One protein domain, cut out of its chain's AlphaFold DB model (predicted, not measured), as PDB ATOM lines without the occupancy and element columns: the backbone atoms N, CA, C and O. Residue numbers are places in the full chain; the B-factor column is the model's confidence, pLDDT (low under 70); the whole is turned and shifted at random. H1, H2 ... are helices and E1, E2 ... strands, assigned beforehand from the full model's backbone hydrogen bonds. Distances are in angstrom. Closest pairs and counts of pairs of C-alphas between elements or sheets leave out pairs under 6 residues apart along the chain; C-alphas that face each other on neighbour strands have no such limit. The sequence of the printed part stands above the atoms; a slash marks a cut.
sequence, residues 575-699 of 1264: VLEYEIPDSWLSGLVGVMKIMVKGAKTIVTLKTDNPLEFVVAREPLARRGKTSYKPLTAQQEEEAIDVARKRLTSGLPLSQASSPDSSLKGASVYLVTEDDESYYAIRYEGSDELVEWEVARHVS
ATOM      1  N   VAL A 575     -33.085  65.985  -0.756       97.31
ATOM      2  CA  VAL A 575     -32.226  65.226   0.160       97.31
ATOM      3  C   VAL A 575     -33.116  64.411   1.091       97.31
ATOM      4  O   VAL A 575     -34.009  64.958   1.734       97.31
ATOM      5  N   LEU A 576     -32.900  63.098   1.112       97.25
ATOM      6  CA  LEU A 576     -33.551  62.165   2.020       97.25
ATOM      7  C   LEU A 576     -32.546  61.737   3.083       97.25
ATOM      8  O   LEU A 576     -31.593  61.030   2.764       97.25
ATOM      9  N   GLU A 577     -32.810  62.114   4.326       97.69
ATOM     10  CA  GLU A 577     -32.128  61.543   5.484       97.69
ATOM     11  C   GLU A 577     -32.814  60.231   5.870       97.69
ATOM     12  O   GLU A 577     -34.041  60.182   6.012       97.69
ATOM     13  N   TYR A 578     -32.039  59.154   5.999       96.62
ATOM     14  CA  TYR A 578     -32.569  57.843   6.354       96.62
ATOM     15  C   TYR A 578     -31.590  57.048   7.215       96.62
ATOM     16  O   TYR A 578     -30.390  57.023   6.953       96.62
ATOM     17  N   GLU A 579     -32.115  56.339   8.209       96.50
ATOM     18  CA  GLU A 579     -31.346  55.413   9.034       96.50
ATOM     19  C   GLU A 579     -31.567  53.977   8.545       96.50
ATOM     20  O   GLU A 579     -32.674  53.435   8.598       96.50
ATOM     21  N   ILE A 580     -30.508  53.344   8.043       95.69
ATOM     22  CA  ILE A 580     -30.543  51.944   7.624       95.69
ATOM     23  C   ILE A 580     -30.583  51.057   8.882       95.69
ATOM     24  O   ILE A 580     -29.685  51.157   9.716       95.69
ATOM     25  N   PRO A 581     -31.558  50.133   9.013       94.19
ATOM     26  CA  PRO A 581     -31.625  49.244  10.167       94.19
ATOM     27  C   PRO A 581     -30.350  48.418  10.334       94.19
ATOM     28  O   PRO A 581     -29.910  47.778   9.381       94.19
ATOM     29  N   ASP A 582     -29.841  48.331  11.558       93.62
ATOM     30  CA  ASP A 582     -28.570  47.676  11.894       93.62
ATOM     31  C   ASP A 582     -28.410  46.252  11.310       93.62
ATOM     32  O   ASP A 582     -27.393  45.888  10.720       93.62
ATOM     33  N   SER A 583     -29.498  45.477  11.318       94.62
ATOM     34  CA  SER A 583     -29.575  44.135  10.718       94.62
ATOM     35  C   SER A 583     -29.171  44.038   9.231       94.62
ATOM     36  O   SER A 583     -28.889  42.935   8.744       94.62
ATOM     37  N   TRP A 584     -29.147  45.153   8.488       96.19
ATOM     38  CA  TRP A 584     -28.647  45.195   7.113       96.19
ATOM     39  C   TRP A 584     -27.180  44.815   7.020       96.19
ATOM     40  O   TRP A 584     -26.814  44.154   6.046       96.19
ATOM     41  N   LEU A 585     -26.362  45.156   8.020       97.44
ATOM     42  CA  LEU A 585     -24.953  44.775   8.044       97.44
ATOM     43  C   LEU A 585     -24.812  43.253   7.954       97.44
ATOM     44  O   LEU A 585     -24.151  42.726   7.055       97.44
ATOM     45  N   SER A 586     -25.549  42.535   8.803       97.00
ATOM     46  CA  SER A 586     -25.609  41.072   8.804       97.00
ATOM     47  C   SER A 586     -26.107  40.528   7.461       97.00
ATOM     48  O   SER A 586     -25.555  39.559   6.930       97.00
ATOM     49  N   GLY A 587     -27.128  41.159   6.873       96.81
ATOM     50  CA  GLY A 587     -27.674  40.795   5.563       96.81
ATOM     51  C   GLY A 587     -26.690  40.973   4.398       96.81
ATOM     52  O   GLY A 587     -26.666  40.128   3.495       96.81
ATOM     53  N   LEU A 588     -25.876  42.033   4.428       97.50
ATOM     54  CA  LEU A 588     -24.869  42.382   3.418       97.50
ATOM     55  C   LEU A 588     -23.595  41.535   3.540       97.50
ATOM     56  O   LEU A 588     -23.039  41.127   2.515       97.50
ATOM     57  N   VAL A 589     -23.178  41.221   4.771       97.62
ATOM     58  CA  VAL A 589     -22.097  40.269   5.086       97.62
ATOM     59  C   VAL A 589     -22.485  38.844   4.703       97.62
ATOM     60  O   VAL A 589     -21.664  38.088   4.179       97.62
ATOM     61  N   GLY A 590     -23.748  38.472   4.929       96.44
ATOM     62  CA  GLY A 590     -24.290  37.154   4.624       96.44
ATOM     63  C   GLY A 590     -23.558  36.024   5.352       96.44
ATOM     64  O   GLY A 590     -23.408  36.048   6.572       96.44
ATOM     65  N   VAL A 591     -23.162  34.987   4.607       95.12
ATOM     66  CA  VAL A 591     -22.604  33.746   5.168       95.12
ATOM     67  C   VAL A 591     -21.116  33.621   4.883       95.12
ATOM     68  O   VAL A 591     -20.700  33.496   3.729       95.12
ATOM     69  N   MET A 592     -20.321  33.501   5.942       96.62
ATOM     70  CA  MET A 592     -18.911  33.145   5.864       96.62
ATOM     71  C   MET A 592     -18.757  31.627   5.903       96.62
ATOM     72  O   MET A 592     -19.154  30.963   6.856       96.62
ATOM     73  N   LYS A 593     -18.161  31.051   4.857       95.38
ATOM     74  CA  LYS A 593     -17.832  29.619   4.826       95.38
ATOM     75  C   LYS A 593     -16.416  29.400   5.332       95.38
ATOM     76  O   LYS A 593     -15.467  29.933   4.747       95.38
ATOM     77  N   ILE A 594     -16.280  28.620   6.397       95.75
ATOM     78  CA  ILE A 594     -15.019  28.394   7.102       95.75
ATOM     79  C   ILE A 594     -14.755  26.886   7.192       95.75
ATOM     80  O   ILE A 594     -15.668  26.064   7.188       95.75
ATOM     81  N   MET A 595     -13.481  26.506   7.160       93.25
ATOM     82  CA  MET A 595     -13.036  25.127   7.343       93.25
ATOM     83  C   MET A 595     -12.324  25.048   8.689       93.25
ATOM     84  O   MET A 595     -11.320  25.727   8.861       93.25
ATOM     85  N   VAL A 596     -12.814  24.210   9.602       92.31
ATOM     86  CA  VAL A 596     -12.205  23.965  10.923       92.31
ATOM     87  C   VAL A 596     -12.048  22.469  11.131       92.31
ATOM     88  O   VAL A 596     -13.000  21.729  10.895       92.31
ATOM     89  N   LYS A 597     -10.852  21.995  11.500       87.31
ATOM     90  CA  LYS A 597     -10.515  20.581  11.812       87.31
ATOM     91  C   LYS A 597     -11.423  19.515  11.152       87.31
ATOM     92  O   LYS A 597     -12.100  18.735  11.823       87.31
ATOM     93  N   GLY A 598     -11.471  19.490   9.814       83.19
ATOM     94  CA  GLY A 598     -12.222  18.492   9.028       83.19
ATOM     95  C   GLY A 598     -13.741  18.716   8.893       83.19
ATOM     96  O   GLY A 598     -14.441  17.880   8.314       83.19
ATOM     97  N   ALA A 599     -14.274  19.834   9.382       85.94
ATOM     98  CA  ALA A 599     -15.658  20.261   9.229       85.94
ATOM     99  C   ALA A 599     -15.752  21.535   8.378       85.94
ATOM    100  O   ALA A 599     -14.963  22.466   8.512       85.94
ATOM    101  N   LYS A 600     -16.753  21.569   7.494       90.81
ATOM    102  CA  LYS A 600     -17.175  22.796   6.818       90.81
ATOM    103  C   LYS A 600     -18.199  23.486   7.706       90.81
ATOM    104  O   LYS A 600     -19.214  22.864   8.033       90.81
ATOM    105  N   THR A 601     -17.951  24.727   8.080       93.75
ATOM    106  CA  THR A 601     -18.833  25.547   8.907       93.75
ATOM    107  C   THR A 601     -19.347  26.742   8.119       93.75
ATOM    108  O   THR A 601     -18.745  27.202   7.145       93.75
ATOM    109  N   ILE A 602     -20.522  27.195   8.521       94.12
ATOM    110  CA  ILE A 602     -21.118  28.461   8.139       94.12
ATOM    111  C   ILE A 602     -21.122  29.335   9.388       94.12
ATOM    112  O   ILE A 602     -21.532  28.882  10.454       94.12
ATOM    113  N   VAL A 603     -20.637  30.559   9.248       96.62
ATOM    114  CA  VAL A 603     -20.667  31.576  10.296       96.62
ATOM    115  C   VAL A 603     -21.442  32.767   9.754       96.62
ATOM    116  O   VAL A 603     -21.198  33.208   8.627       96.62
ATOM    117  N   THR A 604     -22.410  33.247  10.520       96.81
ATOM    118  CA  THR A 604     -23.234  34.415  10.197       96.81
ATOM    119  C   THR A 604     -23.188  35.406  11.347       96.81
ATOM    120  O   THR A 604     -22.959  35.015  12.489       96.81
ATOM    121  N   LEU A 605     -23.409  36.683  11.047       96.69
ATOM    122  CA  LEU A 605     -23.666  37.680  12.082       96.69
ATOM    123  C   LEU A 605     -25.113  37.533  12.561       96.69
ATOM    124  O   LEU A 605     -26.017  37.254  11.756       96.69
ATOM    125  N   LYS A 606     -25.349  37.711  13.860       93.88
ATOM    126  CA  LYS A 606     -26.708  37.821  14.388       93.88
ATOM    127  C   LYS A 606     -27.349  39.104  13.852       93.88
ATOM    128  O   LYS A 606     -26.678  40.059  13.475       93.88
ATOM    129  N   THR A 607     -28.661  39.105  13.697       91.56
ATOM    130  CA  THR A 607     -29.383  40.189  13.009       91.56
ATOM    131  C   THR A 607     -29.893  41.270  13.948       91.56
ATOM    132  O   THR A 607     -30.213  42.358  13.499       91.56
ATOM    133  N   ASP A 608     -30.036  40.949  15.225       87.69
ATOM    134  CA  ASP A 608     -30.377  41.853  16.320       87.69
ATOM    135  C   ASP A 608     -29.144  42.420  17.030       87.69
ATOM    136  O   ASP A 608     -29.247  43.493  17.609       87.69
ATOM    137  N   ASN A 609     -28.012  41.712  16.970       92.69
ATOM    138  CA  ASN A 609     -26.713  42.169  17.452       92.69
ATOM    139  C   ASN A 609     -25.587  41.671  16.517       92.69
ATOM    140  O   ASN A 609     -25.100  40.551  16.696       92.69
ATOM    141  N   PRO A 610     -25.159  42.452  15.510       94.06
ATOM    142  CA  PRO A 610     -24.146  42.033  14.541       94.06
ATOM    143  C   PRO A 610     -22.782  41.664  15.139       94.06
ATOM    144  O   PRO A 610     -21.988  41.025  14.449       94.06
ATOM    145  N   LEU A 611     -22.476  42.049  16.385       95.38
ATOM    146  CA  LEU A 611     -21.230  41.668  17.071       95.38
ATOM    147  C   LEU A 611     -21.238  40.203  17.542       95.38
ATOM    148  O   LEU A 611     -20.181  39.614  17.776       95.38
ATOM    149  N   GLU A 612     -22.419  39.591  17.646       95.19
ATOM    150  CA  GLU A 612     -22.575  38.175  17.967       95.19
ATOM    151  C   GLU A 612     -22.504  37.303  16.703       95.19
ATOM    152  O   GLU A 612     -23.089  37.600  15.656       95.19
ATOM    153  N   PHE A 613     -21.810  36.169  16.819       95.62
ATOM    154  CA  PHE A 613     -21.637  35.204  15.737       95.62
ATOM    155  C   PHE A 613     -22.524  33.984  15.951       95.62
ATOM    156  O   PHE A 613     -22.572  33.411  17.035       95.62
ATOM    157  N   VAL A 614     -23.156  33.525  14.877       93.56
ATOM    158  CA  VAL A 614     -23.919  32.280  14.848       93.56
ATOM    159  C   VAL A 614     -23.168  31.268  13.993       93.56
ATOM    160  O   VAL A 614     -22.948  31.479  12.797       93.56
ATOM    161  N   VAL A 615     -22.769  30.152  14.604       93.38
ATOM    162  CA  VAL A 615     -21.989  29.099  13.944       93.38
ATOM    163  C   VAL A 615     -22.835  27.853  13.720       93.38
ATOM    164  O   VAL A 615     -23.453  27.302  14.624       93.38
ATOM    165  N   ALA A 616     -22.823  27.333  12.499       90.44
ATOM    166  CA  ALA A 616     -23.426  26.043  12.205       90.44
ATOM    167  C   ALA A 616     -22.568  25.228  11.249       90.44
ATOM    168  O   ALA A 616     -21.708  25.734  10.529       90.44
ATOM    169  N   ARG A 617     -22.794  23.918  11.207       87.94
ATOM    170  CA  ARG A 617     -22.139  23.067  10.215       87.94
ATOM    171  C   ARG A 617     -22.793  23.279   8.852       87.94
ATOM    172  O   ARG A 617     -24.017  23.232   8.729       87.94
ATOM    173  N   GLU A 618     -21.989  23.440   7.802       86.62
ATOM    174  CA  GLU A 618     -22.513  23.544   6.441       86.62
ATOM    175  C   GLU A 618     -23.267  22.246   6.087       86.62
ATOM    176  O   GLU A 618     -22.725  21.143   6.265       86.62
ATOM    177  N   PRO A 619     -24.506  22.325   5.568       78.12
ATOM    178  CA  PRO A 619     -25.233  21.139   5.151       78.12
ATOM    179  C   PRO A 619     -24.486  20.466   4.000       78.12
ATOM    180  O   PRO A 619     -24.435  20.958   2.871       78.12
ATOM    181  N   LEU A 620     -23.906  19.300   4.281       67.31
ATOM    182  CA  LEU A 620     -23.163  18.534   3.288       67.31
ATOM    183  C   LEU A 620     -24.108  18.088   2.164       67.31
ATOM    184  O   LEU A 620     -25.020  17.280   2.366       67.31
ATOM    185  N   ALA A 621     -23.847  18.577   0.949       51.19
ATOM    186  CA  ALA A 621     -24.527  18.130  -0.266       51.19
ATOM    187  C   ALA A 621     -24.121  16.702  -0.694       51.19
ATOM    188  O   ALA A 621     -24.766  16.111  -1.570       51.19
ATOM    189  N   ARG A 622     -23.051  16.143  -0.104       49.31
ATOM    190  CA  ARG A 622     -22.490  14.844  -0.498       49.31
ATOM    191  C   ARG A 622     -23.226  13.666   0.139       49.31
ATOM    192  O   ARG A 622     -23.634  13.689   1.297       49.31
ATOM    193  N   ARG A 623     -23.446  12.648  -0.696       45.81
ATOM    194  CA  ARG A 623     -24.268  11.471  -0.411       45.81
ATOM    195  C   ARG A 623     -23.477  10.443   0.387       45.81
ATOM    196  O   ARG A 623     -22.403  10.043  -0.029       45.81
ATOM    197  N   GLY A 624     -24.117   9.932   1.433       50.38
ATOM    198  CA  GLY A 624     -23.802   8.628   1.995       50.38
ATOM    199  C   GLY A 624     -22.780   8.657   3.128       50.38
ATOM    200  O   GLY A 624     -21.592   8.813   2.910       50.38
ATOM    201  N   LYS A 625     -23.278   8.346   4.325       44.59
ATOM    202  CA  LYS A 625     -22.580   7.688   5.443       44.59
ATOM    203  C   LYS A 625     -21.934   8.511   6.554       44.59
ATOM    204  O   LYS A 625     -21.937   7.981   7.661       44.59
ATOM    205  N   THR A 626     -21.484   9.753   6.394       49.97
ATOM    206  CA  THR A 626     -21.132  10.526   7.603       49.97
ATOM    207  C   THR A 626     -22.414  11.040   8.239       49.97
ATOM    208  O   THR A 626     -23.065  11.934   7.695       49.97
ATOM    209  N   SER A 627     -22.813  10.435   9.362       56.09
ATOM    210  CA  SER A 627     -23.814  11.023  10.246       56.09
ATOM    211  C   SER A 627     -23.437  12.482  10.487       56.09
ATOM    212  O   SER A 627     -22.265  12.798  10.705       56.09
ATOM    213  N   TYR A 628     -24.414  13.383  10.384       66.50
ATOM    214  CA  TYR A 628     -24.216  14.771  10.776       66.50
ATOM    215  C   TYR A 628     -23.790  14.770  12.247       66.50
ATOM    216  O   TYR A 628     -24.594  14.442  13.121       66.50
ATOM    217  N   LYS A 629     -22.508  15.040  12.502       76.69
ATOM    218  CA  LYS A 629     -21.993  15.262  13.850       76.69
ATOM    219  C   LYS A 629     -22.124  16.761  14.142       76.69
ATOM    220  O   LYS A 629     -21.689  17.543  13.287       76.69
ATOM    221  N   PRO A 630     -22.718  17.159  15.279       79.25
ATOM    222  CA  PRO A 630     -22.646  18.538  15.753       79.25
ATOM    223  C   PRO A 630     -21.192  19.023  15.801       79.25
ATOM    224  O   PRO A 630     -20.272  18.200  15.847       79.25
ATOM    225  N   LEU A 631     -20.996  20.337  15.738       85.00
ATOM    226  CA  LEU A 631     -19.681  20.925  15.984       85.00
ATOM    227  C   LEU A 631     -19.332  20.762  17.466       85.00
ATOM    228  O   LEU A 631     -20.220  20.682  18.314       85.00
ATOM    229  N   THR A 632     -18.043  20.635  17.770       90.12
ATOM    230  CA  THR A 632     -17.563  20.747  19.152       90.12
ATOM    231  C   THR A 632     -17.415  22.224  19.519       90.12
ATOM    232  O   THR A 632     -17.166  23.033  18.630       90.12
ATOM    233  N   ALA A 633     -17.486  22.573  20.808       91.31
ATOM    234  CA  ALA A 633     -17.277  23.955  21.263       91.31
ATOM    235  C   ALA A 633     -15.949  24.541  20.739       91.31
ATOM    236  O   ALA A 633     -15.925  25.639  20.202       91.31
ATOM    237  N   GLN A 634     -14.874  23.743  20.750       93.62
ATOM    238  CA  GLN A 634     -13.584  24.139  20.175       93.62
ATOM    239  C   GLN A 634     -13.659  24.438  18.665       93.62
ATOM    240  O   GLN A 634     -12.989  25.341  18.184       93.62
ATOM    241  N   GLN A 635     -14.439  23.669  17.895       93.38
ATOM    242  CA  GLN A 635     -14.631  23.936  16.463       93.38
ATOM    243  C   GLN A 635     -15.472  25.194  16.224       93.38
ATOM    244  O   GLN A 635     -15.295  25.846  15.199       93.38
ATOM    245  N   GLU A 636     -16.410  25.498  17.123       93.38
ATOM    246  CA  GLU A 636     -17.224  26.713  17.062       93.38
ATOM    247  C   GLU A 636     -16.370  27.947  17.352       93.38
ATOM    248  O   GLU A 636     -16.348  28.861  16.534       93.38
ATOM    249  N   GLU A 637     -15.586  27.919  18.427       95.81
ATOM    250  CA  GLU A 637     -14.639  28.977  18.795       95.81
ATOM    251  C   GLU A 637     -13.585  29.208  17.700       95.81
ATOM    252  O   GLU A 637     -13.434  30.325  17.214       95.81
ATOM    253  N   GLU A 638     -12.962  28.140  17.180       96.50
ATOM    254  CA  GLU A 638     -12.013  28.229  16.058       96.50
ATOM    255  C   GLU A 638     -12.667  28.853  14.810       96.50
ATOM    256  O   GLU A 638     -12.036  29.613  14.073       96.50
ATOM    257  N   ALA A 639     -13.946  28.556  14.556       96.44
ATOM    258  CA  ALA A 639     -14.670  29.146  13.436       96.44
ATOM    259  C   ALA A 639     -14.966  30.636  13.663       96.44
ATOM    260  O   ALA A 639     -14.872  31.406  12.704       96.44
ATOM    261  N   ILE A 640     -15.293  31.040  14.896       97.00
ATOM    262  CA  ILE A 640     -15.494  32.445  15.285       97.00
ATOM    263  C   ILE A 640     -14.185  33.219  15.146       97.00
ATOM    264  O   ILE A 640     -14.182  34.278  14.527       97.00
ATOM    265  N   ASP A 641     -13.063  32.678  15.611       97.12
ATOM    266  CA  ASP A 641     -11.760  33.338  15.506       97.12
ATOM    267  C   ASP A 641     -11.342  33.556  14.052       97.12
ATOM    268  O   ASP A 641     -10.861  34.628  13.676       97.12
ATOM    269  N   VAL A 642     -11.560  32.557  13.191       97.25
ATOM    270  CA  VAL A 642     -11.302  32.705  11.753       97.25
ATOM    271  C   VAL A 642     -12.263  33.720  11.123       97.25
ATOM    272  O   VAL A 642     -11.855  34.456  10.223       97.25
ATOM    273  N   ALA A 643     -13.517  33.789  11.577       97.31
ATOM    274  CA  ALA A 643     -14.477  34.789  11.111       97.31
ATOM    275  C   ALA A 643     -14.065  36.209  11.528       97.31
ATOM    276  O   ALA A 643     -14.014  37.088  10.669       97.31
ATOM    277  N   ARG A 644     -13.682  36.412  12.795       97.94
ATOM    278  CA  ARG A 644     -13.151  37.681  13.316       97.94
ATOM    279  C   ARG A 644     -11.925  38.125  12.531       97.94
ATOM    280  O   ARG A 644     -11.940  39.216  11.986       97.94
ATOM    281  N   LYS A 645     -10.935  37.245  12.333       97.50
ATOM    282  CA  LYS A 645      -9.742  37.547  11.514       97.50
ATOM    283  C   LYS A 645     -10.094  37.992  10.093       97.50
ATOM    284  O   LYS A 645      -9.465  38.906   9.562       97.50
ATOM    285  N   ARG A 646     -11.094  37.361   9.465       97.69
ATOM    286  CA  ARG A 646     -11.583  37.774   8.139       97.69
ATOM    287  C   ARG A 646     -12.251  39.144   8.172       97.69
ATOM    288  O   ARG A 646     -12.025  39.913   7.249       97.69
ATOM    289  N   LEU A 647     -13.036  39.445   9.204       97.56
ATOM    290  CA  LEU A 647     -13.653  40.760   9.371       97.56
ATOM    291  C   LEU A 647     -12.605  41.834   9.665       97.56
ATOM    292  O   LEU A 647     -12.638  42.869   9.026       97.56
ATOM    293  N   THR A 648     -11.615  41.581  10.518       97.75
ATOM    294  CA  THR A 648     -10.487  42.505  10.736       97.75
ATOM    295  C   THR A 648      -9.688  42.749   9.450       97.75
ATOM    296  O   THR A 648      -9.178  43.841   9.232       97.75
ATOM    297  N   SER A 649      -9.623  41.761   8.549       97.38
ATOM    298  CA  SER A 649      -8.985  41.914   7.230       97.38
ATOM    299  C   SER A 649      -9.854  42.652   6.198       97.38
ATOM    300  O   SER A 649      -9.365  42.974   5.115       97.38
ATOM    301  N   GLY A 650     -11.128  42.903   6.504       97.50
ATOM    302  CA  GLY A 650     -12.108  43.463   5.581       97.50
ATOM    303  C   GLY A 650     -12.908  42.398   4.828       97.50
ATOM    304  O   GLY A 650     -12.355  41.476   4.221       97.50
ATOM    305  N   LEU A 651     -14.234  42.545   4.816       97.69
ATOM    306  CA  LEU A 651     -15.148  41.677   4.074       97.69
ATOM    307  C   LEU A 651     -16.113  42.496   3.197       97.69
ATOM    308  O   LEU A 651     -16.741  43.425   3.697       97.69
ATOM    309  N   PRO A 652     -16.312  42.146   1.913       97.38
ATOM    310  CA  PRO A 652     -17.161  42.931   1.020       97.38
ATOM    311  C   PRO A 652     -18.659  42.792   1.337       97.38
ATOM    312  O   PRO A 652     -19.185  41.678   1.445       97.38
ATOM    313  N   LEU A 653     -19.376  43.919   1.343       97.06
ATOM    314  CA  LEU A 653     -20.824  44.036   1.574       97.06
ATOM    315  C   LEU A 653     -21.643  43.701   0.314       97.06
ATOM    316  O   LEU A 653     -22.319  44.538  -0.278       97.06
ATOM    317  N   SER A 654     -21.549  42.451  -0.143       95.56
ATOM    318  CA  SER A 654     -22.028  42.034  -1.476       95.56
ATOM    319  C   SER A 654     -22.979  40.832  -1.484       95.56
ATOM    320  O   SER A 654     -23.363  40.337  -2.554       95.56
ATOM    321  N   GLN A 655     -23.358  40.312  -0.310       95.44
ATOM    322  CA  GLN A 655     -24.249  39.148  -0.237       95.44
ATOM    323  C   GLN A 655     -25.726  39.500  -0.469       95.44
ATOM    324  O   GLN A 655     -26.505  38.617  -0.836       95.44
ATOM    325  N   ALA A 656     -26.094  40.776  -0.348       94.69
ATOM    326  CA  ALA A 656     -27.385  41.332  -0.739       94.69
ATOM    327  C   ALA A 656     -27.188  42.535  -1.668       94.69
ATOM    328  O   ALA A 656     -26.083  43.065  -1.790       94.69
ATOM    329  N   SER A 657     -28.258  42.956  -2.341       94.38
ATOM    330  CA  SER A 657     -28.249  44.229  -3.058       94.38
ATOM    331  C   SER A 657     -28.184  45.359  -2.041       94.38
ATOM    332  O   SER A 657     -28.982  45.387  -1.106       94.38
ATOM    333  N   SER A 658     -27.227  46.265  -2.224       93.50
ATOM    334  CA  SER A 658     -27.047  47.391  -1.316       93.50
ATOM    335  C   SER A 658     -28.311  48.262  -1.257       93.50
ATOM    336  O   SER A 658     -28.865  48.565  -2.320       93.50
ATOM    337  N   PRO A 659     -28.776  48.663  -0.059       93.19
ATOM    338  CA  PRO A 659     -29.962  49.505   0.079       93.19
ATOM    339  C   PRO A 659     -29.718  50.934  -0.420       93.19
ATOM    340  O   PRO A 659     -30.639  51.574  -0.933       93.19
ATOM    341  N   ASP A 660     -28.465  51.384  -0.327       93.56
ATOM    342  CA  ASP A 660     -27.979  52.659  -0.830       93.56
ATOM    343  C   ASP A 660     -26.766  52.479  -1.760       93.56
ATOM    344  O   ASP A 660     -26.006  51.512  -1.666       93.56
ATOM    345  N   SER A 661     -26.589  53.412  -2.692       92.12
ATOM    346  CA  SER A 661     -25.499  53.362  -3.664       92.12
ATOM    347  C   SER A 661     -24.109  53.578  -3.060       92.12
ATOM    348  O   SER A 661     -23.165  53.009  -3.603       92.12
ATOM    349  N   SER A 662     -23.976  54.313  -1.948       93.38
ATOM    350  CA  SER A 662     -22.683  54.553  -1.284       93.38
ATOM    351  C   SER A 662     -22.058  53.263  -0.749       93.38
ATOM    352  O   SER A 662     -20.860  53.050  -0.870       93.38
ATOM    353  N   LEU A 663     -22.878  52.340  -0.244       95.50
ATOM    354  CA  LEU A 663     -22.434  51.049   0.287       95.50
ATOM    355  C   LEU A 663     -22.096  50.024  -0.815       95.50
ATOM    356  O   LEU A 663     -21.634  48.916  -0.533       95.50
ATOM    357  N   LYS A 664     -22.316  50.356  -2.092       95.12
ATOM    358  CA  LYS A 664     -21.975  49.467  -3.204       95.12
ATOM    359  C   LYS A 664     -20.453  49.381  -3.341       95.12
ATOM    360  O   LYS A 664     -19.793  50.390  -3.509       95.12
ATOM    361  N   GLY A 665     -19.916  48.162  -3.292       95.94
ATOM    362  CA  GLY A 665     -18.465  47.936  -3.353       95.94
ATOM    363  C   GLY A 665     -17.746  48.145  -2.016       95.94
ATOM    364  O   GLY A 665     -16.572  47.799  -1.906       95.94
ATOM    365  N   ALA A 666     -18.450  48.627  -0.988       97.81
ATOM    366  CA  ALA A 666     -17.886  48.835   0.335       97.81
ATOM    367  C   ALA A 666     -17.524  47.513   1.034       97.81
ATOM    368  O   ALA A 666     -18.065  46.439   0.735       97.81
ATOM    369  N   SER A 667     -16.610  47.606   1.997       98.25
ATOM    370  CA  SER A 667     -16.185  46.492   2.846       98.25
ATOM    371  C   SER A 667     -16.350  46.837   4.321       98.25
ATOM    372  O   SER A 667     -16.116  47.972   4.718       98.25
ATOM    373  N   VAL A 668     -16.742  45.855   5.128       98.31
ATOM    374  CA  VAL A 668     -16.820  45.977   6.588       98.31
ATOM    375  C   VAL A 668     -15.552  45.449   7.240       98.31
ATOM    376  O   VAL A 668     -15.025  44.412   6.832       98.31
ATOM    377  N   TYR A 669     -15.119  46.147   8.280       98.44
ATOM    378  CA  TYR A 669     -14.003  45.824   9.147       98.44
ATOM    379  C   TYR A 669     -14.502  45.668  10.581       98.44
ATOM    380  O   TYR A 669     -15.344  46.444  11.021       98.44
ATOM    381  N   LEU A 670     -13.998  44.666  11.301       98.19
ATOM    382  CA  LEU A 670     -14.134  44.596  12.759       98.19
ATOM    383  C   LEU A 670     -12.901  45.263  13.370       98.19
ATOM    384  O   LEU A 670     -11.790  44.759  13.182       98.19
ATOM    385  N   VAL A 671     -13.115  46.383  14.053       97.81
ATOM    386  CA  VAL A 671     -12.084  47.172  14.735       97.81
ATOM    387  C   VAL A 671     -12.201  46.912  16.234       97.81
ATOM    388  O   VAL A 671     -13.308  46.760  16.750       97.81
ATOM    389  N   THR A 672     -11.061  46.800  16.914       96.19
ATOM    390  CA  THR A 672     -10.994  46.629  18.368       96.19
ATOM    391  C   THR A 672     -10.054  47.687  18.927       96.19
ATOM    392  O   THR A 672      -8.859  47.647  18.636       96.19
ATOM    393  N   GLU A 673     -10.600  48.619  19.701       95.19
ATOM    394  CA  GLU A 673      -9.891  49.730  20.344       95.19
ATOM    395  C   GLU A 673     -10.320  49.769  21.812       95.19
ATOM    396  O   GLU A 673     -11.500  49.603  22.105       95.19
ATOM    397  N   ASP A 674      -9.366  49.912  22.736       93.31
ATOM    398  CA  ASP A 674      -9.626  49.986  24.185       93.31
ATOM    399  C   ASP A 674     -10.550  48.875  24.736       93.31
ATOM    400  O   ASP A 674     -11.432  49.118  25.554       93.31
ATOM    401  N   ASP A 675     -10.344  47.635  24.274       91.19
ATOM    402  CA  ASP A 675     -11.155  46.442  24.586       91.19
ATOM    403  C   ASP A 675     -12.621  46.474  24.091       91.19
ATOM    404  O   ASP A 675     -13.354  45.493  24.260       91.19
ATOM    405  N   GLU A 676     -13.044  47.524  23.385       94.94
ATOM    406  CA  GLU A 676     -14.341  47.597  22.716       94.94
ATOM    407  C   GLU A 676     -14.220  47.206  21.240       94.94
ATOM    408  O   GLU A 676     -13.279  47.566  20.536       94.94
ATOM    409  N   SER A 677     -15.170  46.404  20.751       95.94
ATOM    410  CA  SER A 677     -15.213  45.983  19.347       95.94
ATOM    411  C   SER A 677     -16.407  46.594  18.636       95.94
ATOM    412  O   SER A 677     -17.545  46.405  19.064       95.94
ATOM    413  N   TYR A 678     -16.154  47.247  17.507       97.00
ATOM    414  CA  TYR A 678     -17.175  47.858  16.665       97.00
ATOM    415  C   TYR A 678     -16.910  47.574  15.183       97.00
ATOM    416  O   TYR A 678     -15.833  47.122  14.782       97.00
ATOM    417  N   TYR A 679     -17.922  47.794  14.346       98.12
ATOM    418  CA  TYR A 679     -17.780  47.655  12.899       98.12
ATOM    419  C   TYR A 679     -17.505  49.005  12.249       98.12
ATOM    420  O   TYR A 679     -18.185  49.981  12.549       98.12
ATOM    421  N   ALA A 680     -16.574  49.034  11.300       97.94
ATOM    422  CA  ALA A 680     -16.301  50.189  10.454       97.94
ATOM    423  C   ALA A 680     -16.413  49.819   8.971       97.94
ATOM    424  O   ALA A 680     -16.121  48.694   8.565       97.94
ATOM    425  N   ILE A 681     -16.853  50.757   8.145       98.38
ATOM    426  CA  ILE A 681     -17.052  50.607   6.710       98.38
ATOM    427  C   ILE A 681     -15.958  51.363   5.969       98.38
ATOM    428  O   ILE A 681     -15.709  52.535   6.229       98.38
ATOM    429  N   ARG A 682     -15.349  50.690   4.993       98.25
ATOM    430  CA  ARG A 682     -14.501  51.312   3.978       98.25
ATOM    431  C   ARG A 682     -15.267  51.397   2.671       98.25
ATOM    432  O   ARG A 682     -15.645  50.362   2.111       98.25
ATOM    433  N   TYR A 683     -15.492  52.610   2.189       97.31
ATOM    434  CA  TYR A 683     -16.147  52.843   0.904       97.31
ATOM    435  C   TYR A 683     -15.228  52.488  -0.273       97.31
ATOM    436  O   TYR A 683     -14.003  52.508  -0.158       97.31
ATOM    437  N   GLU A 684     -15.815  52.151  -1.422       95.88
ATOM    438  CA  GLU A 684     -15.046  51.853  -2.634       95.88
ATOM    439  C   GLU A 684     -14.231  53.090  -3.059       95.88
ATOM    440  O   GLU A 684     -14.794  54.139  -3.363       95.88
ATOM    441  N   GLY A 685     -12.900  52.968  -3.066       95.62
ATOM    442  CA  GLY A 685     -11.985  54.056  -3.433       95.62
ATOM    443  C   GLY A 685     -11.625  55.032  -2.305       95.62
ATOM    444  O   GLY A 685     -10.914  55.993  -2.578       95.62
ATOM    445  N   SER A 686     -12.078  54.793  -1.069       96.00
ATOM    446  CA  SER A 686     -11.626  55.526   0.123       96.00
ATOM    447  C   SER A 686     -10.750  54.638   1.008       96.00
ATOM    448  O   SER A 686     -11.009  53.439   1.132       96.00
ATOM    449  N   ASP A 687      -9.740  55.227   1.646       95.19
ATOM    450  CA  ASP A 687      -8.939  54.569   2.688       95.19
ATOM    451  C   ASP A 687      -9.503  54.799   4.100       95.19
ATOM    452  O   ASP A 687      -9.125  54.101   5.042       95.19
ATOM    453  N   GLU A 688     -10.433  55.745   4.243       97.38
ATOM    454  CA  GLU A 688     -11.063  56.090   5.513       97.38
ATOM    455  C   GLU A 688     -12.017  54.982   5.981       97.38
ATOM    456  O   GLU A 688     -12.787  54.409   5.199       97.38
ATOM    457  N   LEU A 689     -11.953  54.682   7.279       97.50
ATOM    458  CA  LEU A 689     -12.873  53.790   7.968       97.50
ATOM    459  C   LEU A 689     -13.911  54.631   8.708       97.50
ATOM    460  O   LEU A 689     -13.558  55.427   9.569       97.50
ATOM    461  N   VAL A 690     -15.183  54.425   8.384       97.88
ATOM    462  CA  VAL A 690     -16.310  55.116   9.023       97.88
ATOM    463  C   VAL A 690     -17.078  54.118   9.873       97.88
ATOM    464  O   VAL A 690     -17.516  53.093   9.357       97.88
ATOM    465  N   GLU A 691     -17.265  54.392  11.162       98.00
ATOM    466  CA  GLU A 691     -18.052  53.529  12.050       98.00
ATOM    467  C   GLU A 691     -19.432  53.209  11.466       98.00
ATOM    468  O   GLU A 691     -20.090  54.069  10.883       98.00
ATOM    469  N   TRP A 692     -19.901  51.974  11.633       97.12
ATOM    470  CA  TRP A 692     -21.187  51.532  11.093       97.12
ATOM    471  C   TRP A 692     -22.368  52.337  11.649       97.12
ATOM    472  O   TRP A 692     -23.287  52.659  10.896       97.12
ATOM    473  N   GLU A 693     -22.318  52.723  12.926       96.31
ATOM    474  CA  GLU A 693     -23.324  53.599  13.537       96.31
ATOM    475  C   GLU A 693     -23.426  54.943  12.811       96.31
ATOM    476  O   GLU A 693     -24.522  55.469  12.657       96.31
ATOM    477  N   VAL A 694     -22.325  55.466  12.268       97.31
ATOM    478  CA  VAL A 694     -22.335  56.673  11.432       97.31
ATOM    479  C   VAL A 694     -22.731  56.326   9.994       97.31
ATOM    480  O   VAL A 694     -23.640  56.936   9.436       97.31
ATOM    481  N   ALA A 695     -22.117  55.298   9.404       96.88
ATOM    482  CA  ALA A 695     -22.300  54.907   8.006       96.88
ATOM    483  C   ALA A 695     -23.736  54.469   7.661       96.88
ATOM    484  O   ALA A 695     -24.132  54.532   6.494       96.88
ATOM    485  N   ARG A 696     -24.524  54.010   8.646       96.44
ATOM    486  CA  ARG A 696     -25.931  53.632   8.447       96.44
ATOM    487  C   ARG A 696     -26.881  54.831   8.360       96.44
ATOM    488  O   ARG A 696     -28.000  54.662   7.875       96.44
ATOM    489  N   HIS A 697     -26.455  56.017   8.799       97.38
ATOM    490  CA  HIS A 697     -27.191  57.269   8.634       97.38
ATOM    491  C   HIS A 697     -26.819  57.879   7.283       97.38
ATOM    492  O   HIS A 697     -25.771  58.498   7.119       97.38
ATOM    493  N   VAL A 698     -27.667  57.651   6.283       96.38
ATOM    494  CA  VAL A 698     -27.392  58.036   4.899       96.38
ATOM    495  C   VAL A 698     -28.166  59.292   4.511       96.38
ATOM    496  O   VAL A 698     -29.383  59.364   4.681       96.38
ATOM    497  N   SER A 699     -27.451  60.244   3.909       96.81
ATOM    498  CA  SER A 699     -28.021  61.428   3.264       96.81
ATOM    499  C   SER A 699     -28.025  61.220   1.750       96.81
ATOM    500  O   SER A 699     -26.984  61.243   1.087       96.81
TER     501      SER A 699
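AT A GLANCE: This is residues 575 to 699 of the 1264 residues of the protein "Helicase ATP-binding domain-containing protein" of viral metagenome (UniProt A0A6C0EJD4). Two small three-stranded sheets, E2 E3 E4 and E5 E6 E7, stand one after the other along an elongated body, and the long helix H2 covers one face of the first and reaches E5 of the second with its last residues. H1 sits between the sheets, the short pair E1 and E8 lies at one end of the long axis, and the loop of residues 621 to 627 sticks out at the other. The 125 printed residues hold three named helices and eight named strands, in the order E1 H1 E2 E3 E4 H2 E5 E6 E7 H3 E8, a mixed class with antiparallel sheets. The whole is only just compact, close to loose, with a radius of gyration of the C-alphas of 16.3 A and spans of 58 by 34 by 27 A.

HOW THE PARTS SIT: Start at E2, residues 591 to 596, E3, residues 599 to 605, and E4, residues 613 to 617: this strongly twisted sheet is a meander, each strand the antiparallel neighbour of the one before. Look for N 594 and O 601 at 2.9 A, and N 604 and O 614 at 2.9 A. H2, residues 633 to 648, is on one face of it, in two layers; the closest C-alphas of H2 and E2 are those of Gln 635 and Val 596, 6.0 A apart. Thr 648 of H2 leads you to E5, residues 667 to 673: its C-alpha is 4.7 A from that of Leu 670, the closest pair. E5, E6, residues 676 to 682, and E7, residues 689 to 691, form a second meander, with N 669 and O 680 at 2.8 A and N 681 and O 690 at 2.7 A. H3, residues 692 to 695, is on this sheet on the same face as H2, at a height of 7.3 A. H1, residues 583 to 589, only grazes each sheet. E1, residues 575 to 579, and E8, residues 697 to 699, are antiparallel, with N 698 and O 578 at 2.9 A. In H1 and H2 every O i to N i+4 pair is within hydrogen-bond range; H3 is too short for one.

IN THESE COORDINATES: Find C-alpha 575 at (-32.226, 65.226, 0.160), where E1 begins. H2 runs 22.4 A from C-alpha 633 at (-17.277, 23.955, 21.263). E3 measures 19.4 A, E5 18.9 A and E6 19.1 A. E8 ends at C-alpha 699, (-28.021, 61.428, 3.264).

THE WHOLE: The C-alphas farthest apart are those of Val 575 and Lys 625, 58.6 A. The printed part has no cut. The links E4 to H2 and H2 to E5 are long, with 15 and 18 residues. Residues 620 to 628 are under 70 in pLDDT; the mean of the printed part is 91.8.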